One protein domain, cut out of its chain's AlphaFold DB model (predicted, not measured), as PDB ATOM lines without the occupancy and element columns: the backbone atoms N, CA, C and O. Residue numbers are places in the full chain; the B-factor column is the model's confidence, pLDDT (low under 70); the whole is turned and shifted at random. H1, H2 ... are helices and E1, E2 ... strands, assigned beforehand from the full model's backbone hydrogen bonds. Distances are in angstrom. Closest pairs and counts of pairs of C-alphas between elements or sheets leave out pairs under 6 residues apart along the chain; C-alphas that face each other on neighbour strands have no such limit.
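This is residues 248 to 415 of the 419 residues of the protein "Pectate_lyase_3 domain-containing protein" of Planctomycetes bacterium SM23_25 (UniProt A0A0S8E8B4). The chain is wound in stacked turns, a three-sided solenoid. One wall holds E1, E4, E7 and the later parts of E9 and E11, the second E2, E5, E8, E10 and E12, and the third E3, E6 and the earlier parts of E9 and E11; the long helix H1 packs across the outside of the first wall, and residues 406 to 415, of which 406 to 412 belong to H1, stick out. The printed part has 168 residues, with twelve named strands, E1 to E12, followed by H1; neighbour strands are parallel, and the class is mixed, helices and strands. The whole is compact, with a radius of gyration of the C-alphas of 16.7 A, but only just elongated in outline, spanning 60 by 40 by 34 A.

The branched sheet has E1 at residues 253 to 255, beginning at C-alpha 253 (99.478, 102.043, 90.000), E3 at 267 to 270, E4 at 278 to 282, E6 at 300 to 305, E7 at 309 to 313, E9 at 324 to 340, 17.9 A long, and E11 at 348 to 362, 15.3 A long. The other sheet has E2 at 258 to 263, E5 at 286 to 289, E8 at 317 to 319, E10 at 343 to 345 and E12 at 365 to 367. H1, residues 387 to 412, is 36.4 A long and ends at C-alpha 412 (90.415, 102.121, 72.947).

E9 bends by 150 degrees at residue 333; E6 and E7 lie on one side of it, E11 on the other side. Within hydrogen-bond range are N 328 and O 302 of E9 and E6, 2.9 A, N 311 and O 336 of E7 and E9, 2.8 A, and N 327 and O 350 of E9 and E11, 2.8 A. E11 bends by 151 degrees at residue 355. E4 pairs with E7, N 282 to O 312 at 2.8 A, and with E1, N 255 to O 281 at 2.8 A; E3 pairs with E6, N 267 to O 301 at 2.8 A. The other sheet runs E2, E5, E8, E10, E12, with N 288 and O 260 at 3.0 A, N 287 and O 317 at 2.8 A, N 318 and O 343 at 2.8 A, and N 344 and O 365 at 2.8 A. The two form a sandwich, two sheets face to face, their strands at 80 degrees. H1 is on the branched sheet at a height of 8.8 A and runs across the strands, at 82 degrees to E1 on the local plane; the closest C-alphas of H1 and E4 are those of Ala 397 and Thr 281, 5.7 A apart. In H1, 19 of 22 O i to N i+4 pairs are within range.

The C-alphas farthest apart, of Asp 374 and Asp 415, are 62.7 A apart. The printed part has no cut. The link from E12 to H1 is long, with 19 residues. Low confidence, under 70, falls on residues 368 to 373, 375 to 382 and 415.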
ATOM      1  N   LYS A 248      98.201  98.551  98.831       98.31
ATOM      2  CA  LYS A 248      98.800  97.618  99.787       98.31
ATOM      3  C   LYS A 248      99.822  96.713  99.113       98.31
ATOM      4  O   LYS A 248      99.945  96.708  97.889       98.31
ATOM      5  N   ASP A 249     100.553  95.941  99.912       97.62
ATOM      6  CA  ASP A 249     101.493  94.905  99.467       97.62
ATOM      7  C   ASP A 249     102.507  95.383  98.408       97.62
ATOM      8  O   ASP A 249     102.862  94.644  97.481       97.62
ATOM      9  N   ASN A 250     102.958  96.640  98.535       97.50
ATOM     10  CA  ASN A 250     103.849  97.304  97.578       97.50
ATOM     11  C   ASN A 250     103.356  97.219  96.119       97.50
ATOM     12  O   ASN A 250     104.150  97.099  95.180       97.50
ATOM     13  N   HIS A 251     102.040  97.234  95.890       98.12
ATOM     14  CA  HIS A 251     101.501  97.250  94.532       98.12
ATOM     15  C   HIS A 251     101.838  98.547  93.797       98.12
ATOM     16  O   HIS A 251     102.252  99.547  94.381       98.12
ATOM     17  N   SER A 252     101.703  98.501  92.472       98.25
ATOM     18  CA  SER A 252     101.991  99.627  91.583       98.25
ATOM     19  C   SER A 252     100.726 100.109  90.889       98.25
ATOM     20  O   SER A 252      99.847  99.305  90.577       98.25
ATOM     21  N   ILE A 253     100.642 101.411  90.629       98.81
ATOM     22  CA  ILE A 253      99.478 102.043  90.000       98.81
ATOM     23  C   ILE A 253      99.886 103.322  89.265       98.81
ATOM     24  O   ILE A 253     100.787 104.038  89.705       98.81
ATOM     25  N   VAL A 254      99.214 103.621  88.153       98.88
ATOM     26  CA  VAL A 254      99.380 104.883  87.419       98.88
ATOM     27  C   VAL A 254      98.032 105.582  87.311       98.88
ATOM     28  O   VAL A 254      97.078 104.989  86.821       98.88
ATOM     29  N   MET A 255      97.940 106.830  87.761       98.62
ATOM     30  CA  MET A 255      96.718 107.633  87.740       98.62
ATOM     31  C   MET A 255      97.056 109.033  87.219       98.62
ATOM     32  O   MET A 255      97.761 109.776  87.897       98.62
ATOM     33  N   SER A 256      96.607 109.386  86.011       97.25
ATOM     34  CA  SER A 256      96.909 110.702  85.417       97.25
ATOM     35  C   SER A 256      96.006 111.823  85.914       97.25
ATOM     36  O   SER A 256      96.396 112.982  85.849       97.25
ATOM     37  N   ASP A 257      94.811 111.492  86.393       96.88
ATOM     38  CA  ASP A 257      93.901 112.463  86.983       96.88
ATOM     39  C   ASP A 257      93.098 111.812  88.106       96.88
ATOM     40  O   ASP A 257      92.240 110.963  87.869       96.88
ATOM     41  N   PHE A 258      93.416 112.176  89.344       97.62
ATOM     42  CA  PHE A 258      92.710 111.743  90.534       97.62
ATOM     43  C   PHE A 258      92.284 112.949  91.370       97.62
ATOM     44  O   PHE A 258      93.083 113.534  92.109       97.62
ATOM     45  N   TYR A 259      90.999 113.277  91.271       96.19
ATOM     46  CA  TYR A 259      90.319 114.276  92.081       96.19
ATOM     47  C   TYR A 259      89.747 113.652  93.359       96.19
ATOM     48  O   TYR A 259      89.047 112.636  93.310       96.19
ATOM     49  N   ILE A 260      90.005 114.280  94.504       95.31
ATOM     50  CA  ILE A 260      89.415 113.890  95.789       95.31
ATOM     51  C   ILE A 260      88.688 115.084  96.396       95.31
ATOM     52  O   ILE A 260      89.281 116.149  96.581       95.31
ATOM     53  N   GLU A 261      87.428 114.861  96.763       94.38
ATOM     54  CA  GLU A 261      86.531 115.875  97.309       94.38
ATOM     55  C   GLU A 261      85.977 115.451  98.664       94.38
ATOM     56  O   GLU A 261      85.388 114.378  98.803       94.38
ATOM     57  N   GLN A 262      86.125 116.310  99.674       94.06
ATOM     58  CA  GLN A 262      85.479 116.130 100.982       94.06
ATOM     59  C   GLN A 262      85.735 114.747 101.621       94.06
ATOM     60  O   GLN A 262      84.896 114.202 102.346       94.06
ATOM     61  N   ALA A 263      86.892 114.141 101.343       94.31
ATOM     62  CA  ALA A 263      87.265 112.870 101.951       94.31
ATOM     63  C   ALA A 263      87.691 113.073 103.411       94.31
ATOM     64  O   ALA A 263      88.109 114.160 103.811       94.31
ATOM     65  N   ASP A 264      87.620 112.017 104.221       94.25
ATOM     66  CA  ASP A 264      88.195 112.065 105.566       94.25
ATOM     67  C   ASP A 264      89.727 112.102 105.499       94.25
ATOM     68  O   ASP A 264      90.344 112.789 106.301       94.25
ATOM     69  N   ASN A 265      90.339 111.374 104.562       94.31
ATOM     70  CA  ASN A 265      91.782 111.261 104.342       94.31
ATOM     71  C   ASN A 265      92.077 110.965 102.857       94.31
ATOM     72  O   ASN A 265      91.171 110.674 102.075       94.31
ATOM     73  N   GLY A 266      93.350 111.029 102.459       95.25
ATOM     74  CA  GLY A 266      93.774 110.828 101.070       95.25
ATOM     75  C   GLY A 266      94.130 109.379 100.744       95.25
ATOM     76  O   GLY A 266      93.257 108.573 100.426       95.25
ATOM     77  N   PHE A 267      95.418 109.053 100.805       98.00
ATOM     78  CA  PHE A 267      96.002 107.832 100.247       98.00
ATOM     79  C   PHE A 267      96.644 106.968 101.334       98.00
ATOM     80  O   PHE A 267      97.271 107.490 102.255       98.00
ATOM     81  N   VAL A 268      96.518 105.651 101.204       98.44
ATOM     82  CA  VAL A 268      97.193 104.670 102.059       98.44
ATOM     83  C   VAL A 268      98.200 103.891 101.223       98.44
ATOM     84  O   VAL A 268      97.824 103.293 100.216       98.44
ATOM     85  N   PHE A 269      99.455 103.881 101.662       98.56
ATOM     86  CA  PHE A 269     100.542 103.095 101.091       98.56
ATOM     87  C   PHE A 269     101.042 102.106 102.139       98.56
ATOM     88  O   PHE A 269     101.665 102.489 103.128       98.56
ATOM     89  N   GLU A 270     100.776 100.824 101.927       97.62
ATOM     90  CA  GLU A 270     101.136  99.755 102.858       97.62
ATOM     91  C   GLU A 270     101.965  98.680 102.161       97.62
ATOM     92  O   GLU A 270     101.797  98.396 100.972       97.62
ATOM     93  N   GLY A 271     102.858  98.052 102.915       96.00
ATOM     94  CA  GLY A 271     103.679  96.976 102.392       96.00
ATOM     95  C   GLY A 271     104.412  96.187 103.456       96.00
ATOM     96  O   GLY A 271     104.214  96.361 104.657       96.00
ATOM     97  N   SER A 272     105.275  95.300 102.979       91.44
ATOM     98  CA  SER A 272     106.202  94.542 103.807       91.44
ATOM     99  C   SER A 272     107.551  94.395 103.095       91.44
ATOM    100  O   SER A 272     107.607  94.509 101.862       91.44
ATOM    101  N   PRO A 273     108.635  94.105 103.838       87.81
ATOM    102  CA  PRO A 273     109.952  93.838 103.254       87.81
ATOM    103  C   PRO A 273     109.973  92.656 102.269       87.81
ATOM    104  O   PRO A 273     110.808  92.624 101.369       87.81
ATOM    105  N   ASP A 274     109.043  91.705 102.411       90.81
ATOM    106  CA  ASP A 274     108.975  90.493 101.584       90.81
ATOM    107  C   ASP A 274     108.310  90.715 100.219       90.81
ATOM    108  O   ASP A 274     108.357  89.833  99.347       90.81
ATOM    109  N   CYS A 275     107.649  91.860 100.036       92.88
ATOM    110  CA  CYS A 275     106.978  92.221  98.796       92.88
ATOM    111  C   CYS A 275     107.950  92.929  97.836       92.88
ATOM    112  O   CYS A 275     108.734  93.777  98.271       92.88
ATOM    113  N   PRO A 276     107.880  92.656  96.516       95.31
ATOM    114  CA  PRO A 276     108.632  93.421  95.523       95.31
ATOM    115  C   PRO A 276     108.368  94.920  95.665       95.31
ATOM    116  O   PRO A 276     107.263  95.316  96.019       95.31
ATOM    117  N   LYS A 277     109.359  95.757  95.349       96.38
ATOM    118  CA  LYS A 277     109.200  97.215  95.431       96.38
ATOM    119  C   LYS A 277     108.095  97.707  94.492       96.38
ATOM    120  O   LYS A 277     108.088  97.360  93.309       96.38
ATOM    121  N   GLY A 278     107.224  98.559  95.017       97.00
ATOM    122  CA  GLY A 278     106.124  99.172  94.283       97.00
ATOM    123  C   GLY A 278     106.507 100.483  93.602       97.00
ATOM    124  O   GLY A 278     107.534 101.105  93.898       97.00
ATOM    125  N   ARG A 279     105.649 100.937  92.690       97.75
ATOM    126  CA  ARG A 279     105.697 102.293  92.146       97.75
ATOM    127  C   ARG A 279     104.296 102.846  91.914       97.75
ATOM    128  O   ARG A 279     103.523 102.273  91.151       97.75
ATOM    129  N   ALA A 280     104.001 103.981  92.536       98.69
ATOM    130  CA  ALA A 280     102.783 104.739  92.288       98.69
ATOM    131  C   ALA A 280     103.128 106.047  91.573       98.69
ATOM    132  O   ALA A 280     104.021 106.764  92.019       98.69
ATOM    133  N   THR A 281     102.414 106.363  90.497       98.69
ATOM    134  CA  THR A 281     102.488 107.662  89.815       98.69
ATOM    135  C   THR A 281     101.082 108.240  89.778       98.69
ATOM    136  O   THR A 281     100.218 107.676  89.114       98.69
ATOM    137  N   ILE A 282     100.833 109.309  90.533       98.62
ATOM    138  CA  ILE A 282      99.496 109.862  90.779       98.62
ATOM    139  C   ILE A 282      99.525 111.374  90.532       98.62
ATOM    140  O   ILE A 282     100.309 112.088  91.150       98.62
ATOM    141  N   GLN A 283      98.658 111.868  89.654       97.50
ATOM    142  CA  GLN A 283      98.435 113.297  89.405       97.50
ATOM    143  C   GLN A 283      96.939 113.611  89.481       97.50
ATOM    144  O   GLN A 283      96.126 112.688  89.531       97.50
ATOM    145  N   GLY A 284      96.559 114.886  89.531       94.94
ATOM    146  CA  GLY A 284      95.152 115.280  89.518       94.94
ATOM    147  C   GLY A 284      94.929 116.738  89.880       94.94
ATOM    148  O   GLY A 284      95.816 117.430  90.357       94.94
ATOM    149  N   ALA A 285      93.718 117.238  89.666       91.44
ATOM    150  CA  ALA A 285      93.483 118.672  89.827       91.44
ATOM    151  C   ALA A 285      93.418 119.130  91.300       91.44
ATOM    152  O   ALA A 285      93.905 120.214  91.628       91.44
ATOM    153  N   LYS A 286      92.823 118.332  92.199       92.94
ATOM    154  CA  LYS A 286      92.477 118.779  93.560       92.94
ATOM    155  C   LYS A 286      92.517 117.658  94.594       92.94
ATOM    156  O   LYS A 286      92.103 116.529  94.330       92.94
ATOM    157  N   LEU A 287      92.956 118.025  95.792       93.44
ATOM    158  CA  LEU A 287      92.888 117.243  97.015       93.44
ATOM    159  C   LEU A 287      92.183 118.074  98.093       93.44
ATOM    160  O   LEU A 287      92.726 119.077  98.563       93.44
ATOM    161  N   HIS A 288      90.976 117.664  98.477       92.56
ATOM    162  CA  HIS A 288      90.172 118.332  99.498       92.56
ATOM    163  C   HIS A 288      89.695 117.339 100.560       92.56
ATOM    164  O   HIS A 288      89.163 116.270 100.247       92.56
ATOM    165  N   PHE A 289      89.856 117.726 101.825       92.00
ATOM    166  CA  PHE A 289      89.420 116.945 102.972       92.00
ATOM    167  C   PHE A 289      88.389 117.697 103.800       92.00
ATOM    168  O   PHE A 289      88.412 118.919 103.894       92.00
ATOM    169  N   THR A 290      87.528 116.951 104.480       87.00
ATOM    170  CA  THR A 290      86.666 117.502 105.523       87.00
ATOM    171  C   THR A 290      87.176 117.014 106.869       87.00
ATOM    172  O   THR A 290      87.125 115.819 107.164       87.00
ATOM    173  N   VAL A 291      87.677 117.942 107.690       82.06
ATOM    174  CA  VAL A 291      88.253 117.649 109.011       82.06
ATOM    175  C   VAL A 291      87.340 118.214 110.101       82.06
ATOM    176  O   VAL A 291      87.415 119.401 110.411       82.06
ATOM    177  N   PRO A 292      86.459 117.391 110.695       78.75
ATOM    178  CA  PRO A 292      85.673 117.790 111.853       78.75
ATOM    179  C   PRO A 292      86.579 118.216 113.016       78.75
ATOM    180  O   PRO A 292      87.602 117.574 113.268       78.75
ATOM    181  N   LYS A 293      86.181 119.263 113.751       77.56
ATOM    182  CA  LYS A 293      86.945 119.796 114.897       77.56
ATOM    183  C   LYS A 293      87.200 118.743 115.984       77.56
ATOM    184  O   LYS A 293      88.246 118.767 116.620       77.56
ATOM    185  N   ASP A 294      86.272 117.806 116.165       84.00
ATOM    186  CA  ASP A 294      86.341 116.691 117.118       84.00
ATOM    187  C   ASP A 294      87.189 115.503 116.620       84.00
ATOM    188  O   ASP A 294      87.455 114.571 117.375       84.00
ATOM    189  N   LYS A 295      87.632 115.509 115.353       81.94
ATOM    190  CA  LYS A 295      88.405 114.416 114.735       81.94
ATOM    191  C   LYS A 295      89.673 114.939 114.056       81.94
ATOM    192  O   LYS A 295      89.849 114.726 112.853       81.94
ATOM    193  N   PRO A 296      90.612 115.537 114.811       75.81
ATOM    194  CA  PRO A 296      91.825 116.139 114.258       75.81
ATOM    195  C   PRO A 296      92.769 115.124 113.601       75.81
ATOM    196  O   PRO A 296      93.718 115.524 112.939       75.81
ATOM    197  N   ALA A 297      92.550 113.812 113.756       78.88
ATOM    198  CA  ALA A 297      93.276 112.760 113.037       78.88
ATOM    199  C   ALA A 297      92.869 112.626 111.550       78.88
ATOM    200  O   ALA A 297      93.618 112.047 110.762       78.88
ATOM    201  N   LYS A 298      91.723 113.194 111.148       85.44
ATOM    202  CA  LYS A 298      91.312 113.314 109.740       85.44
ATOM    203  C   LYS A 298      92.103 114.405 109.012       85.44
ATOM    204  O   LYS A 298      92.776 115.225 109.631       85.44
ATOM    205  N   GLY A 299      92.062 114.405 107.686       86.62
ATOM    206  CA  GLY A 299      92.863 115.283 106.834       86.62
ATOM    207  C   GLY A 299      94.307 114.816 106.687       86.62
ATOM    208  O   GLY A 299      95.197 115.606 106.364       86.62
ATOM    209  N   THR A 300      94.571 113.537 106.959       91.88
ATOM    210  CA  THR A 300      95.859 112.931 106.632       91.88
ATOM    211  C   THR A 300      95.890 112.675 105.134       91.88
ATOM    212  O   THR A 300      95.114 111.875 104.610       91.88
ATOM    213  N   ALA A 301      96.766 113.389 104.427       93.94
ATOM    214  CA  ALA A 301      96.862 113.297 102.981       93.94
ATOM    215  C   ALA A 301      97.423 111.944 102.557       93.94
ATOM    216  O   ALA A 301      96.906 111.340 101.622       93.94
ATOM    217  N   MET A 302      98.457 111.458 103.244       96.31
ATOM    218  CA  MET A 302      99.084 110.178 102.924       96.31
ATOM    219  C   MET A 302      99.534 109.460 104.191       96.31
ATOM    220  O   MET A 302     100.103 110.084 105.089       96.31
ATOM    221  N   THR A 303      99.329 108.149 104.237       96.75
ATOM    222  CA  THR A 303      99.961 107.263 105.218       96.75
ATOM    223  C   THR A 303     100.899 106.292 104.517       96.75
ATOM    224  O   THR A 303     100.578 105.757 103.457       96.75
ATOM    225  N   PHE A 304     102.063 106.064 105.118       97.56
ATOM    226  CA  PHE A 304     103.046 105.077 104.689       97.56
ATOM    227  C   PHE A 304     103.296 104.095 105.833       97.56
ATOM    228  O   PHE A 304     103.793 104.494 106.881       97.56
ATOM    229  N   GLY A 305     102.970 102.820 105.636       96.06
ATOM    230  CA  GLY A 305     103.237 101.749 106.597       96.06
ATOM    231  C   GLY A 305     104.047 100.638 105.946       96.06
ATOM    232  O   GLY A 305     103.482  99.807 105.240       96.06
ATOM    233  N   ASN A 306     105.370 100.636 106.142       95.31
ATOM    234  CA  ASN A 306     106.293  99.666 105.526       95.31
ATOM    235  C   ASN A 306     106.164  99.496 103.995       95.31
ATOM    236  O   ASN A 306     106.666  98.521 103.433       95.31
ATOM    237  N   TYR A 307     105.536 100.446 103.298       96.88
ATOM    238  CA  TYR A 307     105.588 100.473 101.844       96.88
ATOM    239  C   TYR A 307     107.050 100.609 101.405       96.88
ATOM    240  O   TYR A 307     107.792 101.411 101.968       96.88
ATOM    241  N   SER A 308     107.477  99.841 100.407       96.12
ATOM    242  CA  SER A 308     108.803  99.947  99.808       96.12
ATOM    243  C   SER A 308     108.694 100.249  98.326       96.12
ATOM    244  O   SER A 308     108.013  99.542  97.584       96.12
ATOM    245  N   GLY A 309     109.408 101.281  97.880       96.06
ATOM    246  CA  GLY A 309     109.377 101.713  96.489       96.06
ATOM    247  C   GLY A 309     109.306 103.224  96.329       96.06
ATOM    248  O   GLY A 309     109.849 103.972  97.141       96.06
ATOM    249  N   GLN A 310     108.664 103.667  95.250       97.50
ATOM    250  CA  GLN A 310     108.575 105.083  94.884       97.50
ATOM    251  C   GLN A 310     107.112 105.516  94.741       97.50
ATOM    252  O   GLN A 310     106.296 104.786  94.176       97.50
ATOM    253  N   VAL A 311     106.784 106.708  95.230       98.38
ATOM    254  CA  VAL A 311     105.494 107.374  95.017       98.38
ATOM    255  C   VAL A 311     105.769 108.740  94.404       98.38
ATOM    256  O   VAL A 311     106.359 109.603  95.044       98.38
ATOM    257  N   PHE A 312     105.356 108.933  93.158       98.19
ATOM    258  CA  PHE A 312     105.375 110.217  92.472       98.19
ATOM    259  C   PHE A 312     103.985 110.827  92.563       98.19
ATOM    260  O   PHE A 312     103.016 110.213  92.118       98.19
ATOM    261  N   PHE A 313     103.893 112.009  93.161       97.44
ATOM    262  CA  PHE A 313     102.628 112.666  93.433       97.44
ATOM    263  C   PHE A 313     102.645 114.118  92.962       97.44
ATOM    264  O   PHE A 313     103.470 114.928  93.401       97.44
ATOM    265  N   GLY A 314     101.697 114.438  92.092       92.75
ATOM    266  CA  GLY A 314     101.433 115.780  91.613       92.75
ATOM    267  C   GLY A 314     101.638 115.955  90.102       92.75
ATOM    268  O   GLY A 314     102.164 115.087  89.403       92.75
ATOM    269  N   HIS A 315     101.233 117.085  89.534       92.50
ATOM    270  CA  HIS A 315     100.668 118.250  90.223       92.50
ATOM    271  C   HIS A 315      99.296 117.964  90.852       92.50
ATOM    272  O   HIS A 315      98.533 117.181  90.294       92.50
ATOM    273  N   HIS A 316      99.028 118.593  92.003       93.81
ATOM    274  CA  HIS A 316      97.739 118.661  92.703       93.81
ATOM    275  C   HIS A 316      97.601 119.999  93.425       93.81
ATOM    276  O   HIS A 316      98.577 120.524  93.967       93.81
ATOM    277  N   GLN A 317      96.376 120.518  93.511       92.94
ATOM    278  CA  GLN A 317      96.042 121.574  94.464       92.94
ATOM    279  C   GLN A 317      95.600 120.969  95.804       92.94
ATOM    280  O   GLN A 317      94.568 120.305  95.874       92.94
ATOM    281  N   PHE A 318      96.334 121.245  96.880       90.94
ATOM    282  CA  PHE A 318      95.921 120.957  98.256       90.94
ATOM    283  C   PHE A 318      95.045 122.106  98.756       90.94
ATOM    284  O   PHE A 318      95.531 123.223  98.947       90.94
ATOM    285  N   TYR A 319      93.748 121.847  98.917       86.56
ATOM    286  CA  TYR A 319      92.734 122.894  99.012       86.56
ATOM    287  C   TYR A 319      92.361 123.262 100.452       86.56
ATOM    288  O   TYR A 319      91.809 122.421 101.147       86.56
ATOM    289  N   VAL A 320      92.572 124.534 100.822       75.31
ATOM    290  CA  VAL A 320      92.007 125.328 101.945       75.31
ATOM    291  C   VAL A 320      92.040 124.696 103.340       75.31
ATOM    292  O   VAL A 320      92.643 125.269 104.244       75.31
ATOM    293  N   GLU A 321      91.378 123.560 103.537       74.25
ATOM    294  CA  GLU A 321      91.273 122.846 104.802       74.25
ATOM    295  C   GLU A 321      91.609 121.349 104.628       74.25
ATOM    296  O   GLU A 321      91.161 120.709 103.673       74.25
ATOM    297  N   PRO A 322      92.399 120.763 105.549       75.31
ATOM    298  CA  PRO A 322      92.981 121.370 106.745       75.31
ATOM    299  C   PRO A 322      94.141 122.319 106.421       75.31
ATOM    300  O   PRO A 322      94.883 122.110 105.465       75.31
ATOM    301  N   THR A 323      94.376 123.301 107.294       78.69
ATOM    302  CA  THR A 323      95.518 124.230 107.182       78.69
ATOM    303  C   THR A 323      96.873 123.524 107.238       78.69
ATOM    304  O   THR A 323      97.874 124.084 106.804       78.69
ATOM    305  N   SER A 324      96.920 122.284 107.738       80.00
ATOM    306  CA  SER A 324      98.088 121.407 107.711       80.00
ATOM    307  C   SER A 324      97.712 120.043 107.135       80.00
ATOM    308  O   SER A 324      96.991 119.273 107.767       80.00
ATOM    309  N   VAL A 325      98.244 119.717 105.959       84.38
ATOM    310  CA  VAL A 325      98.081 118.416 105.302       84.38
ATOM    311  C   VAL A 325      99.227 117.492 105.695       84.38
ATOM    312  O   VAL A 325     100.402 117.840 105.570       84.38
ATOM    313  N   ARG A 326      98.884 116.315 106.225       88.94
ATOM    314  CA  ARG A 326      99.863 115.410 106.843       88.94
ATOM    315  C   ARG A 326     100.283 114.269 105.932       88.94
ATOM    316  O   ARG A 326      99.435 113.610 105.331       88.94
ATOM    317  N   VAL A 327     101.580 113.995 105.928       93.06
ATOM    318  CA  VAL A 327     102.170 112.737 105.477       93.06
ATOM    319  C   VAL A 327     102.693 112.023 106.716       93.06
ATOM    320  O   VAL A 327     103.669 112.460 107.327       93.06
ATOM    321  N   ALA A 328     102.016 110.947 107.104       92.50
ATOM    322  CA  ALA A 328     102.411 110.117 108.234       92.50
ATOM    323  C   ALA A 328     103.170 108.888 107.734       92.50
ATOM    324  O   ALA A 328     102.745 108.261 106.762       92.50
ATOM    325  N   HIS A 329     104.269 108.524 108.390       92.75
ATOM    326  CA  HIS A 329     105.033 107.339 108.005       92.75
ATOM    327  C   HIS A 329     105.521 106.527 109.202       92.75
ATOM    328  O   HIS A 329     105.927 107.077 110.221       92.75
ATOM    329  N   THR A 330     105.497 105.207 109.055       91.56
ATOM    330  CA  THR A 330     106.049 104.254 110.016       91.56
ATOM    331  C   THR A 330     106.783 103.125 109.298       91.56
ATOM    332  O   THR A 330     106.489 102.780 108.146       91.56
ATOM    333  N   GLY A 331     107.731 102.517 110.006       89.00
ATOM    334  CA  GLY A 331     108.404 101.299 109.565       89.00
ATOM    335  C   GLY A 331     109.764 101.525 108.907       89.00
ATOM    336  O   GLY A 331     110.203 102.644 108.642       89.00
ATOM    337  N   THR A 332     110.466 100.422 108.673       91.56
ATOM    338  CA  THR A 332     111.891 100.410 108.306       91.56
ATOM    339  C   THR A 332     112.130 100.225 106.812       91.56
ATOM    340  O   THR A 332     113.249 100.422 106.336       91.56
ATOM    341  N   SER A 333     111.092  99.865 106.053       94.06
ATOM    342  CA  SER A 333     111.213  99.661 104.609       94.06
ATOM    343  C   SER A 333     111.516 100.981 103.887       94.06
ATOM    344  O   SER A 333     110.833 101.979 104.129       94.06
ATOM    345  N   PRO A 334     112.514 101.022 102.982       93.69
ATOM    346  CA  PRO A 334     112.871 102.254 102.294       93.69
ATOM    347  C   PRO A 334     111.800 102.632 101.268       93.69
ATOM    348  O   PRO A 334     111.501 101.850 100.354       93.69
ATOM    349  N   ALA A 335     111.289 103.856 101.390       95.50
ATOM    350  CA  ALA A 335     110.365 104.477 100.448       95.50
ATOM    351  C   ALA A 335     110.815 105.891 100.080       95.50
ATOM    352  O   ALA A 335     111.434 106.596 100.877       95.50
ATOM    353  N   GLU A 336     110.460 106.321  98.873       95.69
ATOM    354  CA  GLU A 336     110.647 107.699  98.426       95.69
ATOM    355  C   GLU A 336     109.314 108.290  97.962       95.69
ATOM    356  O   GLU A 336     108.653 107.726  97.089       95.69
ATOM    357  N   LEU A 337     108.949 109.441  98.522       96.06
ATOM    358  CA  LEU A 337     107.825 110.262  98.084       96.06
ATOM    359  C   LEU A 337     108.363 111.487  97.343       96.06
ATOM    360  O   LEU A 337     109.106 112.288  97.910       96.06
ATOM    361  N   PHE A 338     107.959 111.652  96.090       95.81
ATOM    362  CA  PHE A 338     108.267 112.810  95.261       95.81
ATOM    363  C   PHE A 338     107.007 113.667  95.156       95.81
ATOM    364  O   PHE A 338     106.043 113.257  94.515       95.81
ATOM    365  N   LEU A 339     107.016 114.847  95.775       94.00
ATOM    366  CA  LEU A 339     105.964 115.851  95.626       94.00
ATOM    367  C   LEU A 339     106.381 116.829  94.529       94.00
ATOM    368  O   LEU A 339     107.382 117.540  94.664       94.00
ATOM    369  N   LEU A 340     105.631 116.826  93.432       92.00
ATOM    370  CA  LEU A 340     106.001 117.446  92.167       92.00
ATOM    371  C   LEU A 340     104.973 118.500  91.764       92.00
ATOM    372  O   LEU A 340     103.819 118.164  91.514       92.00
ATOM    373  N   ALA A 341     105.407 119.755  91.645       91.69
ATOM    374  CA  ALA A 341     104.591 120.847  91.114       91.69
ATOM    375  C   ALA A 341     103.211 121.006  91.786       91.69
ATOM    376  O   ALA A 341     102.230 121.354  91.133       91.69
ATOM    377  N   ASN A 342     103.112 120.718  93.087       92.56
ATOM    378  CA  ASN A 342     101.864 120.884  93.823       92.56
ATOM    379  C   ASN A 342     101.651 122.338  94.236       92.56
ATOM    380  O   ASN A 342     102.608 123.063  94.506       92.56
ATOM    381  N   LEU A 343     100.383 122.720  94.354       89.94
ATOM    382  CA  LEU A 343      99.957 124.007  94.886       89.94
ATOM    383  C   LEU A 343      99.328 123.810  96.266       89.94
ATOM    384  O   LEU A 343      98.247 123.235  96.391       89.94
ATOM    385  N   PHE A 344      99.971 124.323  97.306       88.06
ATOM    386  CA  PHE A 344      99.462 124.319  98.672       88.06
ATOM    387  C   PHE A 344      98.627 125.573  98.925       88.06
ATOM    388  O   PHE A 344      99.118 126.595  99.404       88.06
ATOM    389  N   TYR A 345      97.345 125.514  98.566       86.00
ATOM    390  CA  TYR A 345      96.451 126.662  98.661       86.00
ATOM    391  C   TYR A 345      95.909 126.815 100.084       86.00
ATOM    392  O   TYR A 345      94.994 126.093 100.475       86.00
ATOM    393  N   ARG A 346      96.466 127.760 100.854       80.38
ATOM    394  CA  ARG A 346      96.156 127.984 102.280       80.38
ATOM    395  C   ARG A 346      96.432 126.776 103.189       80.38
ATOM    396  O   ARG A 346      95.873 126.669 104.278       80.38
ATOM    397  N   THR A 347      97.317 125.884 102.756       78.81
ATOM    398  CA  THR A 347      97.703 124.674 103.487       78.81
ATOM    399  C   THR A 347      99.223 124.597 103.638       78.81
ATOM    400  O   THR A 347      99.966 125.189 102.858       78.81
ATOM    401  N   LYS A 348      99.708 123.876 104.654       79.81
ATOM    402  CA  LYS A 348     101.129 123.538 104.827       79.81
ATOM    403  C   LYS A 348     101.329 122.027 104.846       79.81
ATOM    404  O   LYS A 348     100.498 121.302 105.389       79.81
ATOM    405  N   LEU A 349     102.439 121.552 104.289       84.38
ATOM    406  CA  LEU A 349     102.846 120.156 104.395       84.38
ATOM    407  C   LEU A 349     103.464 119.895 105.773       84.38
ATOM    408  O   LEU A 349     104.420 120.561 106.162       84.38
ATOM    409  N   ALA A 350     102.953 118.891 106.476       85.81
ATOM    410  CA  ALA A 350     103.571 118.351 107.679       85.81
ATOM    411  C   ALA A 350     103.956 116.891 107.432       85.81
ATOM    412  O   ALA A 350     103.092 116.055 107.168       85.81
ATOM    413  N   VAL A 351     105.248 116.589 107.516       87.38
ATOM    414  CA  VAL A 351     105.758 115.215 107.466       87.38
ATOM    415  C   VAL A 351     106.096 114.800 108.891       87.38
ATOM    416  O   VAL A 351     106.802 115.524 109.588       87.38
ATOM    417  N   SER A 352     105.564 113.670 109.340       84.44
ATOM    418  CA  SER A 352     105.723 113.200 110.719       84.44
ATOM    419  C   SER A 352     105.822 111.681 110.777       84.44
ATOM    420  O   SER A 352     105.062 111.000 110.085       84.44
ATOM    421  N   GLY A 353     106.677 111.157 111.652       81.38
ATOM    422  CA  GLY A 353     106.788 109.725 111.907       81.38
ATOM    423  C   GLY A 353     108.222 109.249 112.116       81.38
ATOM    424  O   GLY A 353     109.172 110.021 111.999       81.38
ATOM    425  N   GLU A 354     108.357 107.963 112.423       77.88
ATOM    426  CA  GLU A 354     109.635 107.269 112.583       77.88
ATOM    427  C   GLU A 354     109.746 106.225 111.471       77.88
ATOM    428  O   GLU A 354     108.962 105.275 111.401       77.88
ATOM    429  N   GLY A 355     110.686 106.411 110.545       79.38
ATOM    430  CA  GLY A 355     110.877 105.446 109.470       79.38
ATOM    431  C   GLY A 355     111.770 105.915 108.335       79.38
ATOM    432  O   GLY A 355     112.292 107.026 108.339       79.38
ATOM    433  N   ALA A 356     111.919 105.057 107.330       87.44
ATOM    434  CA  ALA A 356     112.856 105.248 106.222       87.44
ATOM    435  C   ALA A 356     112.261 105.992 105.003       87.44
ATOM    436  O   ALA A 356     112.758 105.834 103.882       87.44
ATOM    437  N   LEU A 357     111.198 106.787 105.195       94.19
ATOM    438  CA  LEU A 357     110.591 107.576 104.119       94.19
ATOM    439  C   LEU A 357     111.462 108.796 103.801       94.19
ATOM    440  O   LEU A 357     111.702 109.644 104.657       94.19
ATOM    441  N   LYS A 358     111.878 108.925 102.542       92.88
ATOM    442  CA  LYS A 358     112.527 110.137 102.031       92.88
ATOM    443  C   LYS A 358     111.519 110.962 101.244       92.88
ATOM    444  O   LYS A 358     110.975 110.480 100.252       92.88
ATOM    445  N   VAL A 359     111.303 112.207 101.657       91.62
ATOM    446  CA  VAL A 359     110.430 113.151 100.947       91.62
ATOM    447  C   VAL A 359     111.281 114.094 100.103       91.62
ATOM    448  O   VAL A 359     112.226 114.706 100.597       91.62
ATOM    449  N   ARG A 360     110.949 114.205  98.817       91.62
ATOM    450  CA  ARG A 360     111.607 115.084  97.846       91.62
ATOM    451  C   ARG A 360     110.589 116.073  97.306       91.62
ATOM    452  O   ARG A 360     109.531 115.671  96.828       91.62
ATOM    453  N   LEU A 361     110.926 117.354  97.372       89.50
ATOM    454  CA  LEU A 361     110.097 118.449  96.878       89.50
ATOM    455  C   LEU A 361     110.726 118.990  95.594       89.50
ATOM    456  O   LEU A 361     111.929 119.249  95.584       89.50
ATOM    457  N   VAL A 362     109.935 119.132  94.528       89.62
ATOM    458  CA  VAL A 362     110.366 119.771  93.276       89.62
ATOM    459  C   VAL A 362     109.264 120.683  92.751       89.62
ATOM    460  O   VAL A 362     108.186 120.208  92.391       89.62
ATOM    461  N   GLY A 363     109.541 121.984  92.683       88.50
ATOM    462  CA  GLY A 363     108.679 122.972  92.034       88.50
ATOM    463  C   GLY A 363     107.304 123.156  92.675       88.50
ATOM    464  O   GLY A 363     106.379 123.557  91.981       88.50
ATOM    465  N   ASN A 364     107.150 122.825  93.959       88.44
ATOM    466  CA  ASN A 364     105.901 123.066  94.677       88.44
ATOM    467  C   ASN A 364     105.793 124.543  95.080       88.44
ATOM    468  O   ASN A 364     106.806 125.183  95.355       88.44
ATOM    469  N   GLU A 365     104.565 125.039  95.176       84.88
ATOM    470  CA  GLU A 365     104.249 126.435  95.474       84.88
ATOM    471  C   GLU A 365     103.210 126.512  96.598       84.88
ATOM    472  O   GLU A 365     102.362 125.628  96.729       84.88
ATOM    473  N   GLY A 366     103.261 127.555  97.425       80.00
ATOM    474  CA  GLY A 366     102.241 127.824  98.442       80.00
ATOM    475  C   GLY A 366     101.300 128.954  98.029       80.00
ATOM    476  O   GLY A 366     101.579 129.692  97.097       80.00
ATOM    477  N   VAL A 367     100.196 129.127  98.752       73.50
ATOM    478  CA  VAL A 367      99.466 130.401  98.831       73.50
ATOM    479  C   VAL A 367      99.199 130.703 100.302       73.50
ATOM    480  O   VAL A 367      98.640 129.862 101.008       73.50
ATOM    481  N   ALA A 368      99.614 131.890 100.752       64.94
ATOM    482  CA  ALA A 368      99.591 132.344 102.142       64.94
ATOM    483  C   ALA A 368      98.242 132.131 102.828       64.94
ATOM    484  O   ALA A 368      97.186 132.426 102.268       64.94
ATOM    485  N   THR A 369      98.300 131.793 104.114       59.56
ATOM    486  CA  THR A 369      97.271 132.209 105.074       59.56
ATOM    487  C   THR A 369      97.774 133.394 105.882       59.56
ATOM    488  O   THR A 369      98.887 133.348 106.391       59.56
ATOM    489  N   VAL A 370      96.957 134.442 106.006       61.12
ATOM    490  CA  VAL A 370      97.165 135.511 106.990       61.12
ATOM    491  C   VAL A 370      96.317 135.157 108.201       61.12
ATOM    492  O   VAL A 370      95.102 134.988 108.078       61.12
ATOM    493  N   SER A 371      96.951 134.982 109.352       55.19
ATOM    494  CA  SER A 371      96.250 134.777 110.611       55.19
ATOM    495  C   SER A 371      95.439 136.032 110.945       55.19
ATOM    496  O   SER A 371      96.005 137.122 111.009       55.19
ATOM    497  N   PRO A 372      94.123 135.917 111.182       49.53
ATOM    498  CA  PRO A 372      93.306 137.059 111.577       49.53
ATOM    499  C   PRO A 372      93.526 137.467 113.045       49.53
ATOM    500  O   PRO A 372      93.007 138.494 113.462       49.53
ATOM    501  N   VAL A 373      94.257 136.662 113.830       62.25
ATOM    502  CA  VAL A 373      94.492 136.887 115.268       62.25
ATOM    503  C   VAL A 373      95.754 137.712 115.504       62.25
ATOM    504  O   VAL A 373      95.756 138.605 116.341       62.25
ATOM    505  N   ASP A 374      96.823 137.415 114.766       70.62
ATOM    506  CA  ASP A 374      98.144 138.025 114.967       70.62
ATOM    507  C   ASP A 374      98.786 138.539 113.667       70.62
ATOM    508  O   ASP A 374      99.922 139.005 113.678       70.62
ATOM    509  N   GLY A 375      98.087 138.457 112.530       61.25
ATOM    510  CA  GLY A 375      98.603 138.897 111.231       61.25
ATOM    511  C   GLY A 375      99.728 138.026 110.669       61.25
ATOM    512  O   GLY A 375     100.271 138.353 109.613       61.25
ATOM    513  N   SER A 376     100.089 136.919 111.330       61.41
ATOM    514  CA  SER A 376     101.176 136.052 110.874       61.41
ATOM    515  C   SER A 376     100.854 135.431 109.513       61.41
ATOM    516  O   SER A 376      99.764 134.904 109.276       61.41
ATOM    517  N   VAL A 377     101.814 135.505 108.591       57.97
ATOM    518  CA  VAL A 377     101.707 134.897 107.263       57.97
ATOM    519  C   VAL A 377     102.320 133.505 107.320       57.97
ATOM    520  O   VAL A 377     103.534 133.361 107.431       57.97
ATOM    521  N   ASN A 378     101.490 132.472 107.212       57.31
ATOM    522  CA  ASN A 378     101.962 131.106 107.029       57.31
ATOM    523  C   ASN A 378     101.953 130.772 105.533       57.31
ATOM    524  O   ASN A 378     100.894 130.563 104.934       57.31
ATOM    525  N   TYR A 379     103.144 130.728 104.941       63.91
ATOM    526  CA  TYR A 379     103.410 130.155 103.621       63.91
ATOM    527  C   TYR A 379     104.195 128.857 103.798       63.91
ATOM    528  O   TYR A 379     105.033 128.756 104.694       63.91
ATOM    529  N   LEU A 380     103.994 127.891 102.905       58.50
ATOM    530  CA  LEU A 380     105.027 126.893 102.663       58.50
ATOM    531  C   LEU A 380     105.946 127.458 101.572       58.50
ATOM    532  O   LEU A 380     105.605 127.383 100.393       58.50
ATOM    533  N   GLU A 381     107.103 128.021 101.932       58.47
ATOM    534  CA  GLU A 381     108.215 128.062 100.974       58.47
ATOM    535  C   GLU A 381     108.644 126.608 100.769       58.47
ATOM    536  O   GLU A 381     109.458 126.067 101.519       58.47
ATOM    537  N   ALA A 382     108.036 125.928  99.799       62.28
ATOM    538  CA  ALA A 382     108.363 124.550  99.481       62.28
ATOM    539  C   ALA A 382     109.696 124.513  98.723       62.28
ATOM    540  O   ALA A 382     109.745 124.252  97.521       62.28
ATOM    541  N   LYS A 383     110.789 124.843  99.424       71.88
ATOM    542  CA  LYS A 383     112.141 124.775  98.878       71.88
ATOM    543  C   LYS A 383     112.378 123.367  98.366       71.88
ATOM    544  O   LYS A 383     112.045 122.387  99.035       71.88
ATOM    545  N   ASP A 384     112.956 123.281  97.180       81.19
ATOM    546  CA  ASP A 384     113.268 121.991  96.603       81.19
ATOM    547  C   ASP A 384     114.203 121.196  97.517       81.19
ATOM    548  O   ASP A 384     115.178 121.724  98.057       81.19
ATOM    549  N   VAL A 385     113.942 119.896  97.643       78.25
ATOM    550  CA  VAL A 385     114.749 118.983  98.459       78.25
ATOM    551  C   VAL A 385     115.373 117.933  97.554       78.25
ATOM    552  O   VAL A 385     114.693 117.055  97.019       78.25
ATOM    553  N   GLY A 386     116.693 118.030  97.375       74.88
ATOM    554  CA  GLY A 386     117.460 117.166  96.474       74.88
ATOM    555  C   GLY A 386     116.957 117.174  95.019       74.88
ATOM    556  O   GLY A 386     116.813 116.084  94.452       74.88
ATOM    557  N   PRO A 387     116.695 118.349  94.402       79.12
ATOM    558  CA  PRO A 387     116.019 118.445  93.108       79.12
ATOM    559  C   PRO A 387     116.757 117.711  91.993       79.12
ATOM    560  O   PRO A 387     116.120 117.062  91.180       79.12
ATOM    561  N   GLN A 388     118.091 117.727  91.959       84.56
ATOM    562  CA  GLN A 388     118.837 117.042  90.897       84.56
ATOM    563  C   GLN A 388     118.594 115.527  90.881       84.56
ATOM    564  O   GLN A 388     118.372 114.947  89.820       84.56
ATOM    565  N   GLU A 389     118.604 114.879  92.048       83.00
ATOM    566  CA  GLU A 389     118.324 113.444  92.140       83.00
ATOM    567  C   GLU A 389     116.836 113.161  91.910       83.00
ATOM    568  O   GLU A 389     116.487 112.226  91.195       83.00
ATOM    569  N   ALA A 390     115.951 114.018  92.427       86.38
ATOM    570  CA  ALA A 390     114.519 113.916  92.170       86.38
ATOM    571  C   ALA A 390     114.181 114.003  90.670       86.38
ATOM    572  O   ALA A 390     113.424 113.180  90.155       86.38
ATOM    573  N   LEU A 391     114.801 114.939  89.948       89.06
ATOM    574  CA  LEU A 391     114.622 115.132  88.510       89.06
ATOM    575  C   LEU A 391     115.102 113.923  87.706       89.06
ATOM    576  O   LEU A 391     114.428 113.531  86.755       89.06
ATOM    577  N   LYS A 392     116.207 113.271  88.098       88.69
ATOM    578  CA  LYS A 392     116.647 112.017  87.455       88.69
ATOM    579  C   LYS A 392     115.575 110.931  87.535       88.69
ATOM    580  O   LYS A 392     115.327 110.238  86.546       88.69
ATOM    581  N   GLN A 393     114.915 110.812  88.687       91.56
ATOM    582  CA  GLN A 393     113.858 109.825  88.911       91.56
ATOM    583  C   GLN A 393     112.531 110.214  88.243       91.56
ATOM    584  O   GLN A 393     111.785 109.325  87.839       91.56
ATOM    585  N   LEU A 394     112.252 111.511  88.057       91.56
ATOM    586  CA  LEU A 394     111.004 112.016  87.465       91.56
ATOM    587  C   LEU A 394     110.747 111.494  86.041       91.56
ATOM    588  O   LEU A 394     109.598 111.290  85.651       91.56
ATOM    589  N   SER A 395     111.805 111.186  85.287       92.81
ATOM    590  CA  SER A 395     111.699 110.519  83.981       92.81
ATOM    591  C   SER A 395     110.891 109.209  84.035       92.81
ATOM    592  O   SER A 395     110.167 108.897  83.090       92.81
ATOM    593  N   ARG A 396     110.935 108.481  85.162       94.44
ATOM    594  CA  ARG A 396     110.177 107.238  85.381       94.44
ATOM    595  C   ARG A 396     108.678 107.482  85.503       94.44
ATOM    596  O   ARG A 396     107.907 106.728  84.923       94.44
ATOM    597  N   ALA A 397     108.266 108.527  86.219       95.06
ATOM    598  CA  ALA A 397     106.855 108.896  86.324       95.06
ATOM    599  C   ALA A 397     106.299 109.355  84.969       95.06
ATOM    600  O   ALA A 397     105.201 108.968  84.582       95.06
ATOM    601  N   LEU A 398     107.086 110.112  84.199       94.19
ATOM    602  CA  LEU A 398     106.710 110.488  82.834       94.19
ATOM    603  C   LEU A 398     106.602 109.264  81.911       94.19
ATOM    604  O   LEU A 398     105.687 109.199  81.092       94.19
ATOM    605  N   ASP A 399     107.486 108.274  82.054       95.88
ATOM    606  CA  ASP A 399     107.361 106.994  81.354       95.88
ATOM    607  C   ASP A 399     106.104 106.220  81.787       95.88
ATOM    608  O   ASP A 399     105.428 105.636  80.943       95.88
ATOM    609  N   ASP A 400     105.756 106.213  83.075       97.12
ATOM    610  CA  ASP A 400     104.530 105.572  83.562       97.12
ATOM    611  C   ASP A 400     103.282 106.207  82.914       97.12
ATOM    612  O   ASP A 400     102.417 105.487  82.410       97.12
ATOM    613  N   LEU A 401     103.224 107.542  82.829       96.19
ATOM    614  CA  LEU A 401     102.145 108.276  82.151       96.19
ATOM    615  C   LEU A 401     102.135 108.031  80.633       96.19
ATOM    616  O   LEU A 401     101.072 107.866  80.034       96.19
ATOM    617  N   ARG A 402     103.308 107.927  79.993       95.62
ATOM    618  CA  ARG A 402     103.403 107.513  78.581       95.62
ATOM    619  C   ARG A 402     102.867 106.100  78.380       95.62
ATOM    620  O   ARG A 402     102.100 105.884  77.447       95.62
ATOM    621  N   LYS A 403     103.208 105.156  79.266       96.62
ATOM    622  CA  LYS A 403     102.673 103.784  79.242       96.62
ATOM    623  C   LYS A 403     101.150 103.792  79.380       96.62
ATOM    624  O   LYS A 403     100.491 103.055  78.657       96.62
ATOM    625  N   LEU A 404     100.599 104.624  80.266       97.31
ATOM    626  CA  LEU A 404      99.152 104.791  80.412       97.31
ATOM    627  C   LEU A 404      98.498 105.219  79.091       97.31
ATOM    628  O   LEU A 404      97.569 104.555  78.637       97.31
ATOM    629  N   GLY A 405      99.041 106.248  78.431       94.44
ATOM    630  CA  GLY A 405      98.564 106.685  77.116       94.44
ATOM    631  C   GLY A 405      98.738 105.630  76.015       94.44
ATOM    632  O   GLY A 405      97.846 105.436  75.201       94.44
ATOM    633  N   GLU A 406      99.855 104.896  75.983       94.06
ATOM    634  CA  GLU A 406     100.052 103.782  75.036       94.06
ATOM    635  C   GLU A 406      99.009 102.669  75.222       94.06
ATOM    636  O   GLU A 406      98.483 102.141  74.240       94.06
ATOM    637  N   VAL A 407      98.708 102.307  76.475       95.75
ATOM    638  CA  VAL A 407      97.699 101.293  76.800       95.75
ATOM    639  C   VAL A 407      96.309 101.773  76.391       95.75
ATOM    640  O   VAL A 407      95.576 100.995  75.784       95.75
ATOM    641  N   ASP A 408      95.970 103.037  76.650       94.00
ATOM    642  CA  ASP A 408      94.718 103.644  76.191       94.00
ATOM    643  C   ASP A 408      94.584 103.599  74.666       94.00
ATOM    644  O   ASP A 408      93.609 103.059  74.145       94.00
ATOM    645  N   LEU A 409      95.605 104.050  73.937       90.56
ATOM    646  CA  LEU A 409      95.603 104.010  72.476       90.56
ATOM    647  C   LEU A 409      95.433 102.588  71.937       90.56
ATOM    648  O   LEU A 409      94.662 102.376  71.007       90.56
ATOM    649  N   ARG A 410      96.115 101.604  72.531       91.38
ATOM    650  CA  ARG A 410      96.015 100.200  72.117       91.38
ATOM    651  C   ARG A 410      94.624  99.614  72.365       91.38
ATOM    652  O   ARG A 410      94.120  98.899  71.507       91.38
ATOM    653  N   LEU A 411      94.030  99.871  73.531       91.94
ATOM    654  CA  LEU A 411      92.768  99.241  73.933       91.94
ATOM    655  C   LEU A 411      91.540  99.975  73.372       91.94
ATOM    656  O   LEU A 411      90.577  99.343  72.947       91.94
ATOM    657  N   ASN A 412      91.569 101.307  73.332       86.06
ATOM    658  CA  ASN A 412      90.415 102.121  72.947       86.06
ATOM    659  C   ASN A 412      90.455 102.602  71.497       86.06
ATOM    660  O   ASN A 412      89.391 102.798  70.894       86.06
ATOM    661  N   HIS A 413      91.650 102.741  70.922       83.62
ATOM    662  CA  HIS A 413      91.867 103.330  69.601       83.62
ATOM    663  C   HIS A 413      92.745 102.447  68.688       83.62
ATOM    664  O   HIS A 413      93.680 102.968  68.071       83.62
ATOM    665  N   PRO A 414      92.458 101.132  68.557       73.81
ATOM    666  CA  PRO A 414      93.309 100.215  67.795       73.81
ATOM    667  C   PRO A 414      93.435 100.617  66.316       73.81
ATOM    668  O   PRO A 414      94.520 100.532  65.750       73.81
ATOM    669  N   ASP A 415      92.363 101.146  65.713       67.81
ATOM    670  CA  ASP A 415      92.351 101.580  64.307       67.81
ATOM    671  C   ASP A 415      93.053 102.923  64.072       67.81
ATOM    672  O   ASP A 415      93.488 103.213  62.961       67.81
TER     673      ASP A 415